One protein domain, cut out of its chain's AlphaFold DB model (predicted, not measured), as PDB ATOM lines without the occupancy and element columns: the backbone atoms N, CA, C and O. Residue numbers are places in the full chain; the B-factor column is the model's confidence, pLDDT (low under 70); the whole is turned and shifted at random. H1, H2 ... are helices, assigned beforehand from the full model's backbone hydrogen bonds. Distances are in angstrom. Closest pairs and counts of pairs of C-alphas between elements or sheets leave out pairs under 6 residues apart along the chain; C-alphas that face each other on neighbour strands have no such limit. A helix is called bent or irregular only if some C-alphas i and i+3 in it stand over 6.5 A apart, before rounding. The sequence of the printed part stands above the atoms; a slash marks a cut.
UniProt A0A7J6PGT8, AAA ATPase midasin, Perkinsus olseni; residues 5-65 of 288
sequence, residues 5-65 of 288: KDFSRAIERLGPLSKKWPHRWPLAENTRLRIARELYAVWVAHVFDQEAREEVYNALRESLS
ATOM      1  N   LYS A   5     237.356 187.254 306.370       83.75
ATOM      2  CA  LYS A   5     238.369 186.722 305.446       83.75
ATOM      3  C   LYS A   5     237.743 185.990 304.259       83.75
ATOM      4  O   LYS A   5     238.255 186.110 303.152       83.75
ATOM      5  N   ASP A   6     236.635 185.286 304.467       83.88
ATOM      6  CA  ASP A   6     235.930 184.570 303.396       83.88
ATOM      7  C   ASP A   6     235.266 185.550 302.420       83.88
ATOM      8  O   ASP A   6     235.212 185.299 301.216       83.88
ATOM      9  N   PHE A   7     234.824 186.711 302.915       84.69
ATOM     10  CA  PHE A   7     234.373 187.812 302.063       84.69
ATOM     11  C   PHE A   7     235.531 188.431 301.270       84.69
ATOM     12  O   PHE A   7     235.378 188.651 300.071       84.69
ATOM     13  N   SER A   8     236.696 188.654 301.894       85.69
ATOM     14  CA  SER A   8     237.895 189.141 301.186       85.69
ATOM     15  C   SER A   8     238.295 188.203 300.050       85.69
ATOM     16  O   SER A   8     238.436 188.650 298.917       85.69
ATOM     17  N   ARG A   9     238.375 186.891 300.321       84.81
ATOM     18  CA  ARG A   9     238.691 185.878 299.300       84.81
ATOM     19  C   ARG A   9     237.696 185.900 298.148       84.81
ATOM     20  O   ARG A   9     238.092 185.902 296.988       84.81
ATOM     21  N   ALA A  10     236.398 185.959 298.448       85.88
ATOM     22  CA  ALA A  10     235.376 186.052 297.413       85.88
ATOM     23  C   ALA A  10     235.562 187.297 296.531       85.88
ATOM     24  O   ALA A  10     235.491 187.201 295.309       85.88
ATOM     25  N   ILE A  11     235.853 188.456 297.127       85.94
ATOM     26  CA  ILE A  11     236.108 189.697 296.382       85.94
ATOM     27  C   ILE A  11     237.375 189.575 295.526       85.94
ATOM     28  O   ILE A  11     237.351 189.967 294.361       85.94
ATOM     29  N   GLU A  12     238.453 189.004 296.062       85.31
ATOM     30  CA  GLU A  12     239.708 188.777 295.335       85.31
ATOM     31  C   GLU A  12     239.500 187.870 294.115       85.31
ATOM     32  O   GLU A  12     239.975 188.198 293.028       85.31
ATOM     33  N   ARG A  13     238.706 186.800 294.249       84.88
ATOM     34  CA  ARG A  13     238.353 185.915 293.128       84.88
ATOM     35  C   ARG A  13     237.440 186.570 292.094       84.88
ATOM     36  O   ARG A  13     237.568 186.322 290.897       84.88
ATOM     37  N   LEU A  14     236.517 187.426 292.529       85.19
ATOM     38  CA  LEU A  14     235.612 188.147 291.629       85.19
ATOM     39  C   LEU A  14     236.275 189.366 290.966       85.19
ATOM     40  O   LEU A  14     235.821 189.800 289.908       85.19
ATOM     41  N   GLY A  15     237.347 189.911 291.543       80.94
ATOM     42  CA  GLY A  15     238.035 191.116 291.071       80.94
ATOM     43  C   GLY A  15     238.500 191.053 289.607       80.94
ATOM     44  O   GLY A  15     238.207 191.972 288.840       80.94
ATOM     45  N   PRO A  16     239.189 189.986 289.161       75.38
ATOM     46  CA  PRO A  16     239.553 189.819 287.753       75.38
ATOM     47  C   PRO A  16     238.337 189.752 286.818       75.38
ATOM     48  O   PRO A  16     238.384 190.274 285.702       75.38
ATOM     49  N   LEU A  17     237.233 189.156 287.283       73.81
ATOM     50  CA  LEU A  17     235.998 189.008 286.511       73.81
ATOM     51  C   LEU A  17     235.257 190.338 286.362       73.81
ATOM     52  O   LEU A  17     234.732 190.630 285.286       73.81
ATOM     53  N   SER A  18     235.245 191.150 287.422       76.94
ATOM     54  CA  SER A  18     234.466 192.386 287.494       76.94
ATOM     55  C   SER A  18     234.959 193.487 286.560       76.94
ATOM     56  O   SER A  18     234.154 194.307 286.122       76.94
ATOM     57  N   LYS A  19     236.232 193.450 286.141       75.38
ATOM     58  CA  LYS A  19     236.798 194.377 285.139       75.38
ATOM     59  C   LYS A  19     236.018 194.409 283.820       75.38
ATOM     60  O   LYS A  19     236.099 195.393 283.094       75.38
ATOM     61  N   LYS A  20     235.305 193.328 283.488       70.56
ATOM     62  CA  LYS A  20     234.538 193.181 282.241       70.56
ATOM     63  C   LYS A  20     233.028 193.350 282.441       70.56
ATOM     64  O   LYS A  20     232.273 193.148 281.492       70.56
ATOM     65  N   TRP A  21     232.563 193.643 283.658       80.00
ATOM     66  CA  TRP A  21     231.130 193.696 283.941       80.00
ATOM     67  C   TRP A  21     230.524 195.036 283.514       80.00
ATOM     68  O   TRP A  21     231.101 196.088 283.791       80.00
ATOM     69  N   PRO A  22     229.348 195.031 282.863       74.75
ATOM     70  CA  PRO A  22     228.619 196.260 282.595       74.75
ATOM     71  C   PRO A  22     228.209 196.943 283.907       74.75
ATOM     72  O   PRO A  22     227.882 196.280 284.890       74.75
ATOM     73  N   HIS A  23     228.126 198.275 283.904       75.06
ATOM     74  CA  HIS A  23     227.680 199.082 285.054       75.06
ATOM     75  C   HIS A  23     226.173 198.954 285.371       75.06
ATOM     76  O   HIS A  23     225.598 199.826 286.020       75.06
ATOM     77  N   ARG A  24     225.503 197.895 284.900       78.19
ATOM     78  CA  ARG A  24     224.057 197.701 285.032       78.19
ATOM     79  C   ARG A  24     223.746 196.310 285.572       78.19
ATOM     80  O   ARG A  24     224.208 195.314 285.025       78.19
ATOM     81  N   TRP A  25     222.926 196.265 286.620       78.31
ATOM     82  CA  TRP A  25     222.310 195.040 287.127       78.31
ATOM     83  C   TRP A  25     220.909 194.867 286.508       78.31
ATOM     84  O   TRP A  25     220.214 195.875 286.344       78.31
ATOM     85  N   PRO A  26     220.466 193.641 286.175       74.94
ATOM     86  CA  PRO A  26     221.168 192.367 286.333       74.94
ATOM     87  C   PRO A  26     222.245 192.122 285.269       74.94
ATOM     88  O   PRO A  26     222.107 192.514 284.112       74.94
ATOM     89  N   LEU A  27     223.318 191.437 285.674       84.75
ATOM     90  CA  LEU A  27     224.337 190.930 284.752       84.75
ATOM     91  C   LEU A  27     223.768 189.793 283.881       84.75
ATOM     92  O   LEU A  27     222.766 189.161 284.230       84.75
ATOM     93  N   ALA A  28     224.440 189.484 282.768       84.31
ATOM     94  CA  ALA A  28     224.098 188.325 281.942       84.31
ATOM     95  C   ALA A  28     224.086 187.034 282.782       84.31
ATOM     96  O   ALA A  28     224.886 186.874 283.704       84.31
ATOM     97  N   GLU A  29     223.186 186.100 282.466       83.00
ATOM     98  CA  GLU A  29     223.008 184.863 283.242       83.00
ATOM     99  C   GLU A  29     224.307 184.060 283.378       83.00
ATOM    100  O   GLU A  29     224.676 183.698 284.490       83.00
ATOM    101  N   ASN A  30     225.073 183.895 282.295       79.25
ATOM    102  CA  ASN A  30     226.383 183.229 282.330       79.25
ATOM    103  C   ASN A  30     227.362 183.892 283.311       79.25
ATOM    104  O   ASN A  30     228.116 183.210 284.004       79.25
ATOM    105  N   THR A  31     227.342 185.224 283.408       81.94
ATOM    106  CA  THR A  31     228.167 185.962 284.371       81.94
ATOM    107  C   THR A  31     227.692 185.711 285.799       81.94
ATOM    108  O   THR A  31     228.514 185.459 286.674       81.94
ATOM    109  N   ARG A  32     226.376 185.717 286.034       85.81
ATOM    110  CA  ARG A  32     225.783 185.423 287.349       85.81
ATOM    111  C   ARG A  32     226.050 183.980 287.785       85.81
ATOM    112  O   ARG A  32     226.391 183.759 288.942       85.81
ATOM    113  N   LEU A  33     226.000 183.018 286.864       81.19
ATOM    114  CA  LEU A  33     226.378 181.621 287.104       81.19
ATOM    115  C   LEU A  33     227.857 181.493 287.481       81.19
ATOM    116  O   LEU A  33     228.186 180.783 288.429       81.19
ATOM    117  N   ARG A  34     228.748 182.216 286.794       79.81
ATOM    118  CA  ARG A  34     230.175 182.240 287.137       79.81
ATOM    119  C   ARG A  34     230.421 182.832 288.527       79.81
ATOM    120  O   ARG A  34     231.181 182.259 289.299       79.81
ATOM    121  N   ILE A  35     229.730 183.922 288.875       85.06
ATOM    122  CA  ILE A  35     229.763 184.491 290.233       85.06
ATOM    123  C   ILE A  35     229.292 183.448 291.252       85.06
ATOM    124  O   ILE A  35     229.979 183.209 292.241       85.06
ATOM    125  N   ALA A  36     228.166 182.777 290.992       85.31
ATOM    126  CA  ALA A  36     227.637 181.745 291.879       85.31
ATOM    127  C   ALA A  36     228.624 180.589 292.088       85.31
ATOM    128  O   ALA A  36     228.733 180.091 293.203       85.31
ATOM    129  N   ARG A  37     229.360 180.170 291.049       81.44
ATOM    130  CA  ARG A  37     230.392 179.123 291.148       81.44
ATOM    131  C   ARG A  37     231.574 179.544 292.017       81.44
ATOM    132  O   ARG A  37     232.012 178.754 292.850       81.44
ATOM    133  N   GLU A  38     232.074 180.770 291.860       84.06
ATOM    134  CA  GLU A  38     233.173 181.272 292.699       84.06
ATOM    135  C   GLU A  38     232.741 181.426 294.158       84.06
ATOM    136  O   GLU A  38     233.440 180.979 295.067       84.06
ATOM    137  N   LEU A  39     231.545 181.970 294.390       86.50
ATOM    138  CA  LEU A  39     230.984 182.092 295.733       86.50
ATOM    139  C   LEU A  39     230.687 180.724 296.354       86.50
ATOM    140  O   LEU A  39     230.951 180.526 297.536       86.50
ATOM    141  N   TYR A  40     230.225 179.750 295.566       85.31
ATOM    142  CA  TYR A  40     230.074 178.375 296.030       85.31
ATOM    143  C   TYR A  40     231.414 177.806 296.505       85.31
ATOM    144  O   TYR A  40     231.496 177.259 297.603       85.31
ATOM    145  N   ALA A  41     232.475 177.976 295.714       80.38
ATOM    146  CA  ALA A  41     233.796 177.453 296.041       80.38
ATOM    147  C   ALA A  41     234.383 178.047 297.335       80.38
ATOM    148  O   ALA A  41     235.096 177.341 298.040       80.38
ATOM    149  N   VAL A  42     234.087 179.314 297.655       82.25
ATOM    150  CA  VAL A  42     234.621 179.991 298.854       82.25
ATOM    151  C   VAL A  42     233.706 179.831 300.071       82.25
ATOM    152  O   VAL A  42     234.190 179.589 301.175       82.25
ATOM    153  N   TRP A  43     232.389 179.973 299.905       84.44
ATOM    154  CA  TRP A  43     231.443 180.065 301.028       84.44
ATOM    155  C   TRP A  43     230.700 178.767 301.325       84.44
ATOM    156  O   TRP A  43     230.314 178.537 302.469       84.44
ATOM    157  N   VAL A  44     230.483 177.925 300.313       83.00
ATOM    158  CA  VAL A  44     229.540 176.799 300.399       83.00
ATOM    159  C   VAL A  44     230.254 175.450 300.414       83.00
ATOM    160  O   VAL A  44     229.864 174.558 301.162       83.00
ATOM    161  N   ALA A  45     231.336 175.296 299.648       79.06
ATOM    162  CA  ALA A  45     232.040 174.023 299.476       79.06
ATOM    163  C   ALA A  45     232.563 173.411 300.793       79.06
ATOM    164  O   ALA A  45     232.721 172.197 300.885       79.06
ATOM    165  N   HIS A  46     232.803 174.235 301.817       77.25
ATOM    166  CA  HIS A  46     233.284 173.799 303.133       77.25
ATOM    167  C   HIS A  46     232.167 173.414 304.119       77.25
ATOM    168  O   HIS A  46     232.457 172.973 305.230       77.25
ATOM    169  N   VAL A  47     230.893 173.586 303.751       82.19
ATOM    170  CA  VAL A  47     229.756 173.167 304.581       82.19
ATOM    171  C   VAL A  47     229.624 171.652 304.476       82.19
ATOM    172  O   VAL A  47     229.251 171.145 303.425       82.19
ATOM    173  N   PHE A  48     229.974 170.914 305.531       78.75
ATOM    174  CA  PHE A  48     229.980 169.444 305.507       78.75
ATOM    175  C   PHE A  48     228.585 168.837 305.352       78.75
ATOM    176  O   PHE A  48     228.431 167.890 304.585       78.75
ATOM    177  N   ASP A  49     227.597 169.408 306.037       85.62
ATOM    178  CA  ASP A  49     226.213 168.957 305.971       85.62
ATOM    179  C   ASP A  49     225.595 169.252 304.597       85.62
ATOM    180  O   ASP A  49     225.694 170.372 304.093       85.62
ATOM    181  N   GLN A  50     225.009 168.232 303.968       82.38
ATOM    182  CA  GLN A  50     224.521 168.335 302.593       82.38
ATOM    183  C   GLN A  50     223.261 169.200 302.502       82.38
ATOM    184  O   GLN A  50     223.187 170.048 301.615       82.38
ATOM    185  N   GLU A  51     222.319 169.033 303.431       86.31
ATOM    186  CA  GLU A  51     221.072 169.804 303.457       86.31
ATOM    187  C   GLU A  51     221.366 171.294 303.669       86.31
ATOM    188  O   GLU A  51     220.951 172.130 302.865       86.31
ATOM    189  N   ALA A  52     222.197 171.633 304.661       87.06
ATOM    190  CA  ALA A  52     222.628 173.010 304.887       87.06
ATOM    191  C   ALA A  52     223.410 173.585 303.694       87.06
ATOM    192  O   ALA A  52     223.290 174.767 303.369       87.06
ATOM    193  N   ARG A  53     224.230 172.771 303.014       86.19
ATOM    194  CA  ARG A  53     224.960 173.204 301.812       86.19
ATOM    195  C   ARG A  53     223.998 173.572 300.685       86.19
ATOM    196  O   ARG A  53     224.212 174.582 300.013       86.19
ATOM    197  N   GLU A  54     222.965 172.762 300.476       86.19
ATOM    198  CA  GLU A  54     221.926 173.004 299.475       86.19
ATOM    199  C   GLU A  54     221.092 174.241 299.823       86.19
ATOM    200  O   GLU A  54     220.878 175.086 298.955       86.19
ATOM    201  N   GLU A  55     220.707 174.417 301.087       87.69
ATOM    202  CA  GLU A  55     219.968 175.592 301.562       87.69
ATOM    203  C   GLU A  55     220.749 176.895 301.324       87.69
ATOM    204  O   GLU A  55     220.244 177.830 300.696       87.69
ATOM    205  N   VAL A  56     222.021 176.939 301.738       87.62
ATOM    206  CA  VAL A  56     222.888 178.111 301.529       87.62
ATOM    207  C   VAL A  56     223.099 178.375 300.037       87.62
ATOM    208  O   VAL A  56     223.095 179.530 299.602       87.62
ATOM    209  N   TYR A  57     223.268 177.326 299.229       87.00
ATOM    210  CA  TYR A  57     223.420 177.492 297.787       87.00
ATOM    211  C   TYR A  57     222.141 178.009 297.123       87.00
ATOM    212  O   TYR A  57     222.219 178.860 296.238       87.00
ATOM    213  N   ASN A  58     220.968 177.553 297.558       87.44
ATOM    214  CA  ASN A  58     219.687 178.029 297.045       87.44
ATOM    215  C   ASN A  58     219.462 179.505 297.389       87.44
ATOM    216  O   ASN A  58     219.135 180.283 296.492       87.44
ATOM    217  N   ALA A  59     219.759 179.921 298.624       88.75
ATOM    218  CA  ALA A  59     219.716 181.329 299.023       88.75
ATOM    219  C   ALA A  59     220.672 182.198 298.179       88.75
ATOM    220  O   ALA A  59     220.317 183.287 297.720       88.75
ATOM    221  N   LEU A  60     221.881 181.693 297.899       88.00
ATOM    222  CA  LEU A  60     222.831 182.358 297.007       88.00
ATOM    223  C   LEU A  60     222.268 182.503 295.584       88.00
ATOM    224  O   LEU A  60     222.378 183.573 294.981       88.00
ATOM    225  N   ARG A  61     221.651 181.453 295.033       87.38
ATOM    226  CA  ARG A  61     221.062 181.481 293.685       87.38
ATOM    227  C   ARG A  61     219.911 182.466 293.579       87.38
ATOM    228  O   ARG A  61     219.853 183.203 292.596       87.38
ATOM    229  N   GLU A  62     219.049 182.509 294.588       89.62
ATOM    230  CA  GLU A  62     217.945 183.462 294.665       89.62
ATOM    231  C   GLU A  62     218.466 184.905 294.692       89.62
ATOM    232  O   GLU A  62     218.029 185.732 293.890       89.62
ATOM    233  N   SER A  63     219.495 185.183 295.504       88.50
ATOM    234  CA  SER A  63     220.136 186.507 295.562       88.50
ATOM    235  C   SER A  63     220.742 186.955 294.221       88.50
ATOM    236  O   SER A  63     220.778 188.147 293.913       88.50
ATOM    237  N   LEU A  64     221.169 186.000 293.386       87.44
ATOM    238  CA  LEU A  64     221.692 186.238 292.037       87.44
ATOM    239  C   LEU A  64     220.606 186.135 290.951       87.44
ATOM    240  O   LEU A  64     220.918 186.245 289.763       87.44
ATOM    241  N   SER A  65     219.342 185.933 291.327       88.81
ATOM    242  CA  SER A  65     218.194 185.744 290.427       88.81
ATOM    243  C   SER A  65     218.415 184.633 289.387       88.81
ATOM    244  O   SER A  65     218.072 184.789 288.210       88.81
TER     245      SER A  65
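AT A GLANCE: This is residues 5 to 65 of the 288 residues of the protein "AAA ATPase midasin" of Perkinsus olseni (UniProt A0A7J6PGT8). Three helices form an open zigzag, in which the chain folds back twice: H2 is in the middle, H1 packs on it from one side and H3 from another, and H1 and H3 have no contact with each other. The links at residues 19 to 28 and 45 to 49 make the turns at opposite ends of the longest axis. The printed part has 61 residues with three named helices, in the order H1, H2, H3, and no named strand; its class is all helix. The whole is only just compact, close to loose, with a radius of gyration of the C-alphas of 12.1 A, and only just elongated, spanning 36 by 24 by 14 A.

HOW THE PARTS SIT: The longest helix is H2, residues 29 to 44. It touches H1, residues 5 to 18, where the closest C-alphas, those of Leu 39 and Ala 10, are 6.1 A apart. These two form a helical hairpin, running opposite ways at a shallow tilt of 22 degrees. H2 also touches H3, residues 50 to 63, where the closest C-alphas, those of Val 44 and Arg 53, are 6.0 A apart. They form a second helical hairpin, running opposite ways at a steep tilt of 38 degrees. H1 and H3 are apart. In H2 and H3 every O i to N i+4 pair is within hydrogen-bond range; in H1 8 of 10 are.

IN THESE COORDINATES: H2 is 20.1 A long from C-alpha 29 at (223.008, 184.863, 283.242) to C-alpha 44. H1 begins with C-alpha 5 at (238.369, 186.722, 305.446) and is 19.2 A long; it is only just irregular, with C-alphas 13 and 16 6.8 A apart. H3 is 20.0 A long and ends with C-alpha 63 at (220.136, 186.507, 295.562).

THE WHOLE: The two C-alphas farthest apart, those of His 23 and Asp 49, are 36.7 A apart. The link from H1 to H2 is short, that from H2 to H3 tight. The printed part has no cut. Its mean pLDDT is 83.0, and no printed residue is under 70.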